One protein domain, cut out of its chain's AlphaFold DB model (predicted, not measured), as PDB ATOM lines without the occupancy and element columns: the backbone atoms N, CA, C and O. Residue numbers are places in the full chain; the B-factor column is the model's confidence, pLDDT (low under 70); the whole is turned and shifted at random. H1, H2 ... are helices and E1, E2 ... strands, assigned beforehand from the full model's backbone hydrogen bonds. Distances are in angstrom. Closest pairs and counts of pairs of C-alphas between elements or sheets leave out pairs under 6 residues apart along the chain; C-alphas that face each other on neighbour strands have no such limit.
ATOM      1  N   PRO A  11     160.894 218.246 225.170       82.44
ATOM      2  CA  PRO A  11     159.837 218.737 224.284       82.44
ATOM      3  C   PRO A  11     159.523 220.234 224.388       82.44
ATOM      4  O   PRO A  11     158.999 220.804 223.434       82.44
ATOM      5  N   VAL A  12     159.767 220.881 225.535       86.81
ATOM      6  CA  VAL A  12     159.507 222.327 225.681       86.81
ATOM      7  C   VAL A  12     160.601 223.132 224.990       86.81
ATOM      8  O   VAL A  12     160.285 224.071 224.264       86.81
ATOM      9  N   LEU A  13     161.862 222.741 225.183       88.06
ATOM     10  CA  LEU A  13     163.010 223.393 224.553       88.06
ATOM     11  C   LEU A  13     162.942 223.233 223.034       88.06
ATOM     12  O   LEU A  13     163.000 224.221 222.309       88.06
ATOM     13  N   ASP A  14     162.691 222.010 222.567       88.81
ATOM     14  CA  ASP A  14     162.521 221.716 221.146       88.81
ATOM     15  C   ASP A  14     161.326 222.469 220.535       88.81
ATOM     16  O   ASP A  14     161.407 222.990 219.421       88.81
ATOM     17  N   ARG A  15     160.213 222.612 221.269       92.69
ATOM     18  CA  ARG A  15     159.097 223.445 220.808       92.69
ATOM     19  C   ARG A  15     159.505 224.911 220.695       92.69
ATOM     20  O   ARG A  15     159.139 225.542 219.713       92.69
ATOM     21  N   ILE A  16     160.237 225.464 221.658       92.75
ATOM     22  CA  ILE A  16     160.685 226.858 221.571       92.75
ATOM     23  C   ILE A  16     161.589 227.030 220.350       92.75
ATOM     24  O   ILE A  16     161.282 227.873 219.510       92.75
ATOM     25  N   PHE A  17     162.591 226.167 220.175       92.56
ATOM     26  CA  PHE A  17     163.490 226.205 219.023       92.56
ATOM     27  C   PHE A  17     162.740 226.123 217.688       92.56
ATOM     28  O   PHE A  17     162.941 226.963 216.813       92.56
ATOM     29  N   ARG A  18     161.810 225.172 217.529       95.25
ATOM     30  CA  ARG A  18     161.040 225.018 216.282       95.25
ATOM     31  C   ARG A  18     160.161 226.223 215.946       95.25
ATOM     32  O   ARG A  18     159.912 226.468 214.770       95.25
ATOM     33  N   TYR A  19     159.666 226.947 216.949       97.19
ATOM     34  CA  TYR A  19     158.789 228.102 216.735       97.19
ATOM     35  C   TYR A  19     159.546 229.427 216.591       97.19
ATOM     36  O   TYR A  19     159.090 230.290 215.846       97.19
ATOM     37  N   SER A  20     160.656 229.617 217.310       96.75
ATOM     38  CA  SER A  20     161.375 230.899 217.354       96.75
ATOM     39  C   SER A  20     162.742 230.878 216.668       96.75
ATOM     40  O   SER A  20     163.292 231.942 216.400       96.75
ATOM     41  N   GLY A  21     163.312 229.699 216.409       94.88
ATOM     42  CA  GLY A  21     164.709 229.537 216.001       94.88
ATOM     43  C   GLY A  21     165.720 229.841 217.114       94.88
ATOM     44  O   GLY A  21     166.918 229.866 216.845       94.88
ATOM     45  N   ILE A  22     165.262 230.092 218.348       93.81
ATOM     46  CA  ILE A  22     166.121 230.404 219.495       93.81
ATOM     47  C   ILE A  22     166.487 229.101 220.199       93.81
ATOM     48  O   ILE A  22     165.610 228.396 220.702       93.81
ATOM     49  N   ASP A  23     167.783 228.811 220.249       89.19
ATOM     50  CA  ASP A  23     168.328 227.727 221.058       89.19
ATOM     51  C   ASP A  23     168.460 228.189 222.516       89.19
ATOM     52  O   ASP A  23     168.999 229.264 222.792       89.19
ATOM     53  N   LEU A  24     167.903 227.412 223.443       88.44
ATOM     54  CA  LEU A  24     167.840 227.767 224.856       88.44
ATOM     55  C   LEU A  24     168.812 226.922 225.668       88.44
ATOM     56  O   LEU A  24     168.700 225.698 225.724       88.44
ATOM     57  N   GLU A  25     169.682 227.599 226.403       85.88
ATOM     58  CA  GLU A  25     170.562 226.979 227.384       85.88
ATOM     59  C   GLU A  25     169.955 227.093 228.788       85.88
ATOM     60  O   GLU A  25     169.580 228.177 229.239       85.88
ATOM     61  N   ILE A  26     169.853 225.966 229.498       85.75
ATOM     62  CA  ILE A  26     169.464 225.972 230.911       85.75
ATOM     63  C   ILE A  26     170.687 226.352 231.745       85.75
ATOM     64  O   ILE A  26     171.666 225.606 231.788       85.75
ATOM     65  N   THR A  27     170.602 227.469 232.461       86.12
ATOM     66  CA  THR A  27     171.658 227.930 233.367       86.12
ATOM     67  C   THR A  27     171.612 227.205 234.713       86.12
ATOM     68  O   THR A  27     170.563 226.745 235.172       86.12
ATOM     69  N   SER A  28     172.767 227.096 235.372       88.12
ATOM     70  CA  SER A  28     172.827 226.691 236.779       88.12
ATOM     71  C   SER A  28     172.451 227.866 237.688       88.12
ATOM     72  O   SER A  28     172.578 229.025 237.294       88.12
ATOM     73  N   ALA A  29     172.062 227.577 238.932       87.06
ATOM     74  CA  ALA A  29     171.796 228.618 239.930       87.06
ATOM     75  C   ALA A  29     173.042 229.482 240.222       87.06
ATOM     76  O   ALA A  29     172.944 230.679 240.484       87.06
ATOM     77  N   GLU A  30     174.238 228.886 240.148       89.75
ATOM     78  CA  GLU A  30     175.500 229.616 240.313       89.75
ATOM     79  C   GLU A  30     175.724 230.634 239.190       89.75
ATOM     80  O   GLU A  30     176.163 231.757 239.455       89.75
ATOM     81  N   GLU A  31     175.417 230.249 237.948       92.31
ATOM     82  CA  GLU A  31     175.556 231.135 236.795       92.31
ATOM     83  C   GLU A  31     174.471 232.216 236.795       92.31
ATOM     84  O   GLU A  31     174.774 233.372 236.519       92.31
ATOM     85  N   GLU A  32     173.243 231.892 237.206       92.62
ATOM     86  CA  GLU A  32     172.168 232.872 237.409       92.62
ATOM     87  C   GLU A  32     172.584 233.964 238.406       92.62
ATOM     88  O   GLU A  32     172.616 235.148 238.062       92.62
ATOM     89  N   ALA A  33     173.042 233.577 239.600       92.88
ATOM     90  CA  ALA A  33     173.528 234.514 240.614       92.88
ATOM     91  C   ALA A  33     174.711 235.374 240.118       92.88
ATOM     92  O   ALA A  33     174.823 236.561 240.444       92.88
ATOM     93  N   ARG A  34     175.606 234.801 239.302       93.62
ATOM     94  CA  ARG A  34     176.712 235.539 238.675       93.62
ATOM     95  C   ARG A  34     176.213 236.552 237.640       93.62
ATOM     96  O   ARG A  34     176.716 237.676 237.630       93.62
ATOM     97  N   LEU A  35     175.266 236.177 236.783       95.31
ATOM     98  CA  LEU A  35     174.701 237.055 235.755       95.31
ATOM     99  C   LEU A  35     173.918 238.217 236.380       95.31
ATOM    100  O   LEU A  35     174.087 239.358 235.947       95.31
ATOM    101  N   ILE A  36     173.153 237.962 237.446       95.25
ATOM    102  CA  ILE A  36     172.450 238.997 238.222       95.25
ATOM    103  C   ILE A  36     173.444 240.012 238.793       95.25
ATOM    104  O   ILE A  36     173.288 241.220 238.607       95.25
ATOM    105  N   HIS A  37     174.508 239.545 239.454       93.31
ATOM    106  CA  HIS A  37     175.547 240.437 239.979       93.31
ATOM    107  C   HIS A  37     176.216 241.258 238.876       93.31
ATOM    108  O   HIS A  37     176.413 242.460 239.059       93.31
ATOM    109  N   LEU A  38     176.527 240.641 237.730       92.88
ATOM    110  CA  LEU A  38     177.125 241.341 236.596       92.88
ATOM    111  C   LEU A  38     176.217 242.475 236.103       92.88
ATOM    112  O   LEU A  38     176.703 243.589 235.895       92.88
ATOM    113  N   ALA A  39     174.916 242.206 235.969       93.44
ATOM    114  CA  ALA A  39     173.926 243.197 235.566       93.44
ATOM    115  C   ALA A  39     173.837 244.353 236.574       93.44
ATOM    116  O   ALA A  39     173.907 245.516 236.184       93.44
ATOM    117  N   VAL A  40     173.775 244.057 237.875       91.31
ATOM    118  CA  VAL A  40     173.672 245.092 238.917       91.31
ATOM    119  C   VAL A  40     174.943 245.935 239.020       91.31
ATOM    120  O   VAL A  40     174.865 247.155 239.152       91.31
ATOM    121  N   VAL A  41     176.126 245.321 238.928       87.81
ATOM    122  CA  VAL A  41     177.404 246.054 238.916       87.81
ATOM    123  C   VAL A  41     177.501 246.983 237.712       87.81
ATOM    124  O   VAL A  41     178.040 248.085 237.846       87.81
ATOM    125  N   TYR A  42     177.028 246.524 236.551       87.06
ATOM    126  CA  TYR A  42     177.001 247.311 235.325       87.06
ATOM    127  C   TYR A  42     176.044 248.502 235.454       87.06
ATOM    128  O   TYR A  42     176.470 249.637 235.258       87.06
ATOM    129  N   GLU A  43     174.801 248.254 235.865       88.19
ATOM    130  CA  GLU A  43     173.745 249.270 235.914       88.19
ATOM    131  C   GLU A  43     173.981 250.308 237.017       88.19
ATOM    132  O   GLU A  43     173.929 251.514 236.784       88.19
ATOM    133  N   LEU A  44     174.315 249.860 238.230       84.12
ATOM    134  CA  LEU A  44     174.482 250.752 239.380       84.12
ATOM    135  C   LEU A  44     175.876 251.378 239.465       84.12
ATOM    136  O   LEU A  44     176.181 252.056 240.447       84.12
ATOM    137  N   SER A  45     176.737 251.136 238.469       72.75
ATOM    138  CA  SER A  45     178.111 251.641 238.433       72.75
ATOM    139  C   SER A  45     178.820 251.464 239.780       72.75
ATOM    140  O   SER A  45     179.507 252.364 240.263       72.75
ATOM    141  N   LEU A  46     178.713 250.270 240.385       66.44
ATOM    142  CA  LEU A  46     179.338 249.934 241.682       66.44
ATOM    143  C   LEU A  46     180.885 250.013 241.661       66.44
ATOM    144  O   LEU A  46     181.550 249.656 242.630       66.44
ATOM    145  N   LYS A  47     181.455 250.486 240.548       60.34
ATOM    146  CA  LYS A  47     182.865 250.783 240.292       60.34
ATOM    147  C   LYS A  47     183.249 252.247 240.560       60.34
ATOM    148  O   LYS A  47     184.425 252.575 240.389       60.34
ATOM    149  N   ASP A  48     182.301 253.137 240.866       55.16
ATOM    150  CA  ASP A  48     182.563 254.573 240.735       55.16
ATOM    151  C   ASP A  48     183.574 255.117 241.764       55.16
ATOM    152  O   ASP A  48     183.450 254.951 242.981       55.16
ATOM    153  N   LYS A  49     184.596 255.793 241.230       52.38
ATOM    154  CA  LYS A  49     185.877 256.142 241.868       52.38
ATOM    155  C   LYS A  49     185.814 257.383 242.770       52.38
ATOM    156  O   LYS A  49     186.854 257.859 243.217       52.38
ATOM    157  N   LYS A  56     182.656 248.451 249.005       69.81
ATOM    158  CA  LYS A  56     181.200 248.510 249.179       69.81
ATOM    159  C   LYS A  56     180.667 247.086 249.141       69.81
ATOM    160  O   LYS A  56     180.370 246.538 248.075       69.81
ATOM    161  N   ARG A  57     180.589 246.484 250.326       85.00
ATOM    162  CA  ARG A  57     179.946 245.194 250.537       85.00
ATOM    163  C   ARG A  57     178.486 245.335 250.144       85.00
ATOM    164  O   ARG A  57     177.746 246.108 250.745       85.00
ATOM    165  N   THR A  58     178.109 244.599 249.115       88.25
ATOM    166  CA  THR A  58     176.774 244.603 248.536       88.25
ATOM    167  C   THR A  58     176.173 243.226 248.745       88.25
ATOM    168  O   THR A  58     176.786 242.221 248.380       88.25
ATOM    169  N   LEU A  59     174.988 243.195 249.346       93.06
ATOM    170  CA  LEU A  59     174.142 242.014 249.431       93.06
ATOM    171  C   LEU A  59     173.076 242.131 248.342       93.06
ATOM    172  O   LEU A  59     172.255 243.043 248.381       93.06
ATOM    173  N   LEU A  60     173.115 241.224 247.374       93.88
ATOM    174  CA  LEU A  60     172.088 241.076 246.353       93.88
ATOM    175  C   LEU A  60     171.158 239.949 246.769       93.88
ATOM    176  O   LEU A  60     171.625 238.874 247.146       93.88
ATOM    177  N   ILE A  61     169.861 240.215 246.698       95.44
ATOM    178  CA  ILE A  61     168.808 239.230 246.915       95.44
ATOM    179  C   ILE A  61     167.897 239.320 245.699       95.44
ATOM    180  O   ILE A  61     167.202 240.324 245.540       95.44
ATOM    181  N   ASP A  62     167.924 238.298 244.851       95.31
ATOM    182  CA  ASP A  62     166.930 238.126 243.798       95.31
ATOM    183  C   ASP A  62     165.862 237.146 244.279       95.31
ATOM    184  O   ASP A  62     166.173 236.073 244.792       95.31
ATOM    185  N   ILE A  63     164.596 237.549 244.189       95.19
ATOM    186  CA  ILE A  63     163.458 236.751 244.646       95.19
ATOM    187  C   ILE A  63     162.668 236.329 243.418       95.19
ATOM    188  O   ILE A  63     161.719 236.995 242.991       95.19
ATOM    189  N   GLY A  64     163.045 235.176 242.879       92.94
ATOM    190  CA  GLY A  64     162.369 234.562 241.758       92.94
ATOM    191  C   GLY A  64     161.027 233.924 242.121       92.94
ATOM    192  O   GLY A  64     160.542 233.877 243.264       92.94
ATOM    193  N   GLY A  65     160.398 233.347 241.098       91.81
ATOM    194  CA  GLY A  65     159.186 232.556 241.286       91.81
ATOM    195  C   GLY A  65     159.445 231.277 242.088       91.81
ATOM    196  O   GLY A  65     158.570 230.817 242.824       91.81
ATOM    197  N   CYS A  66     160.629 230.682 241.960       91.12
ATOM    198  CA  CYS A  66     160.868 229.307 242.405       91.12
ATOM    199  C   CYS A  66     162.176 229.088 243.152       91.12
ATOM    200  O   CYS A  66     162.315 228.050 243.811       91.12
ATOM    201  N   SER A  67     163.081 230.047 243.040       91.69
ATOM    202  CA  SER A  67     164.331 230.132 243.767       91.69
ATOM    203  C   SER A  67     164.542 231.564 244.266       91.69
ATOM    204  O   SER A  67     163.822 232.490 243.871       91.69
ATOM    205  N   VAL A  68     165.451 231.687 245.226       94.25
ATOM    206  CA  VAL A  68     165.978 232.952 245.726       94.25
ATOM    207  C   VAL A  68     167.490 232.852 245.657       94.25
ATOM    208  O   VAL A  68     168.072 231.938 246.250       94.25
ATOM    209  N   GLU A  69     168.116 233.807 244.990       95.69
ATOM    210  CA  GLU A  69     169.555 233.887 244.795       95.69
ATOM    211  C   GLU A  69     170.107 234.983 245.703       95.69
ATOM    212  O   GLU A  69     169.697 236.144 245.648       95.69
ATOM    213  N   VAL A  70     171.063 234.619 246.555       95.62
ATOM    214  CA  VAL A  70     171.687 235.539 247.505       95.62
ATOM    215  C   VAL A  70     173.165 235.652 247.175       95.62
ATOM    216  O   VAL A  70     173.884 234.658 247.185       95.62
ATOM    217  N   THR A  71     173.645 236.860 246.890       95.56
ATOM    218  CA  THR A  71     175.054 237.100 246.543       95.56
ATOM    219  C   THR A  71     175.651 238.199 247.409       95.56
ATOM    220  O   THR A  71     175.138 239.313 247.451       95.56
ATOM    221  N   ILE A  72     176.777 237.914 248.066       94.31
ATOM    222  CA  ILE A  72     177.595 238.921 248.750       94.31
ATOM    223  C   ILE A  72     178.774 239.264 247.849       94.31
ATOM    224  O   ILE A  72     179.505 238.382 247.403       94.31
ATOM    225  N   SER A  73     178.993 240.551 247.601       90.94
ATOM    226  CA  SER A  73     180.067 241.024 246.727       90.94
ATOM    227  C   SER A  73     180.748 242.282 247.256       90.94
ATOM    228  O   SER A  73     180.177 243.028 248.048       90.94
ATOM    229  N   THR A  74     181.975 242.526 246.811       87.94
ATOM    230  CA  THR A  74     182.709 243.784 246.972       87.94
ATOM    231  C   THR A  74     182.993 244.355 245.590       87.94
ATOM    232  O   THR A  74     183.918 243.939 244.889       87.94
ATOM    233  N   GLY A  75     182.139 245.287 245.161       82.31
ATOM    234  CA  GLY A  75     182.169 245.816 243.798       82.31
ATOM    235  C   GLY A  75     182.057 244.692 242.761       82.31
ATOM    236  O   GLY A  75     181.014 244.056 242.632       82.31
ATOM    237  N   GLN A  76     183.143 244.432 242.027       81.00
ATOM    238  CA  GLN A  76     183.183 243.417 240.965       81.00
ATOM    239  C   GLN A  76     183.441 241.986 241.454       81.00
ATOM    240  O   GLN A  76     183.266 241.051 240.676       81.00
ATOM    241  N   ASN A  77     183.863 241.802 242.705       86.69
ATOM    242  CA  ASN A  77     184.235 240.488 243.215       86.69
ATOM    243  C   ASN A  77     183.102 239.899 244.039       86.69
ATOM    244  O   ASN A  77     182.611 240.531 244.970       86.69
ATOM    245  N   ILE A  78     182.711 238.671 243.727       91.44
ATOM    246  CA  ILE A  78     181.747 237.938 244.540       91.44
ATOM    247  C   ILE A  78     182.497 237.194 245.639       91.44
ATOM    248  O   ILE A  78     183.425 236.441 245.361       91.44
ATOM    249  N   ILE A  79     182.081 237.428 246.881       93.12
ATOM    250  CA  ILE A  79     182.626 236.795 248.084       93.12
ATOM    251  C   ILE A  79     181.926 235.461 248.328       93.12
ATOM    252  O   ILE A  79     182.577 234.457 248.596       93.12
ATOM    253  N   SER A  80     180.598 235.449 248.235       92.81
ATOM    254  CA  SER A  80     179.795 234.242 248.408       92.81
ATOM    255  C   SER A  80     178.505 234.328 247.607       92.81
ATOM    256  O   SER A  80     177.998 235.415 247.317       92.81
ATOM    257  N   ARG A  81     177.985 233.159 247.244       93.50
ATOM    258  CA  ARG A  81     176.672 232.986 246.628       93.50
ATOM    259  C   ARG A  81     175.973 231.843 247.332       93.50
ATOM    260  O   ARG A  81     176.629 230.874 247.708       93.50
ATOM    261  N   ASP A  82     174.670 231.960 247.461       92.50
ATOM    262  CA  ASP A  82     173.806 230.877 247.877       92.50
ATOM    263  C   ASP A  82     172.529 230.912 247.039       92.50
ATOM    264  O   ASP A  82     172.148 231.956 246.501       92.50
ATOM    265  N   ASN A  83     171.880 229.764 246.916       90.88
ATOM    266  CA  ASN A  83     170.574 229.662 246.289       90.88
ATOM    267  C   ASN A  83     169.655 228.838 247.181       90.88
ATOM    268  O   ASN A  83     170.018 227.777 247.687       90.88
ATOM    269  N   SER A  84     168.436 229.324 247.351       87.81
ATOM    270  CA  SER A  84     167.399 228.605 248.067       87.81
ATOM    271  C   SER A  84     166.338 228.151 247.088       87.81
ATOM    272  O   SER A  84     165.848 228.926 246.271       87.81
ATOM    273  N   GLY A  85     165.902 226.900 247.219       86.38
ATOM    274  CA  GLY A  85     164.735 226.379 246.520       86.38
ATOM    275  C   GLY A  85     163.415 226.914 247.081       86.38
ATOM    276  O   GLY A  85     162.494 226.120 247.268       86.38
TER     277      GLY A  85
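This is residues 11 to 49 and 56 to 85 of the 102 residues of the protein "Ppx-GppA domain-containing protein" of Chloroflexi bacterium (UniProt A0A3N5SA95). A three-stranded sheet has H2 packed slantwise over one face, two layers, while H1 lies off by itself beyond residues 21 to 28. The printed part has 69 residues, with two named helices and three named strands in the order H1, H2, E1, E2, E3 along the chain, class mixed; E1, E2, E3, in that order across the sheet, form a meander, each strand the antiparallel neighbour of the one before. The whole is loose, radius of gyration of the C-alphas 15.1 A, spanning 47 by 27 by 16 A.

Find E1 at residues 57 to 63, 19.4 A long, E2 at 68 to 74, 20.0 A, and E3 at 77 to 84, 21.2 A, bending by 50 degrees at residue 80 and ending at C-alpha 84 (167.399, 228.605, 248.067). H2, residues 29 to 43, runs 21.1 A; H1, residues 11 to 20, runs 14.1 A from C-alpha 11 (159.837, 218.737, 224.284).

Two hairpins show N and O within hydrogen-bond range: E1 and E2 at N 60 and O 71, 2.8 A; E2 and E3 at N 70 and O 82, 2.9 A. H2 is on the sheet, height 8.7 A; its closest C-alphas to E2 are Ala 33 and Glu 69, 5.8 A. H1 is apart from H2. Both helices have every O i to N i+4 pair within range.

Residues 50 to 55 are cut out, leaving 11.6 A between C-alphas 49 and 56. No link printed whole is long. Residues 46 to 49 and 56 have pLDDT under 70.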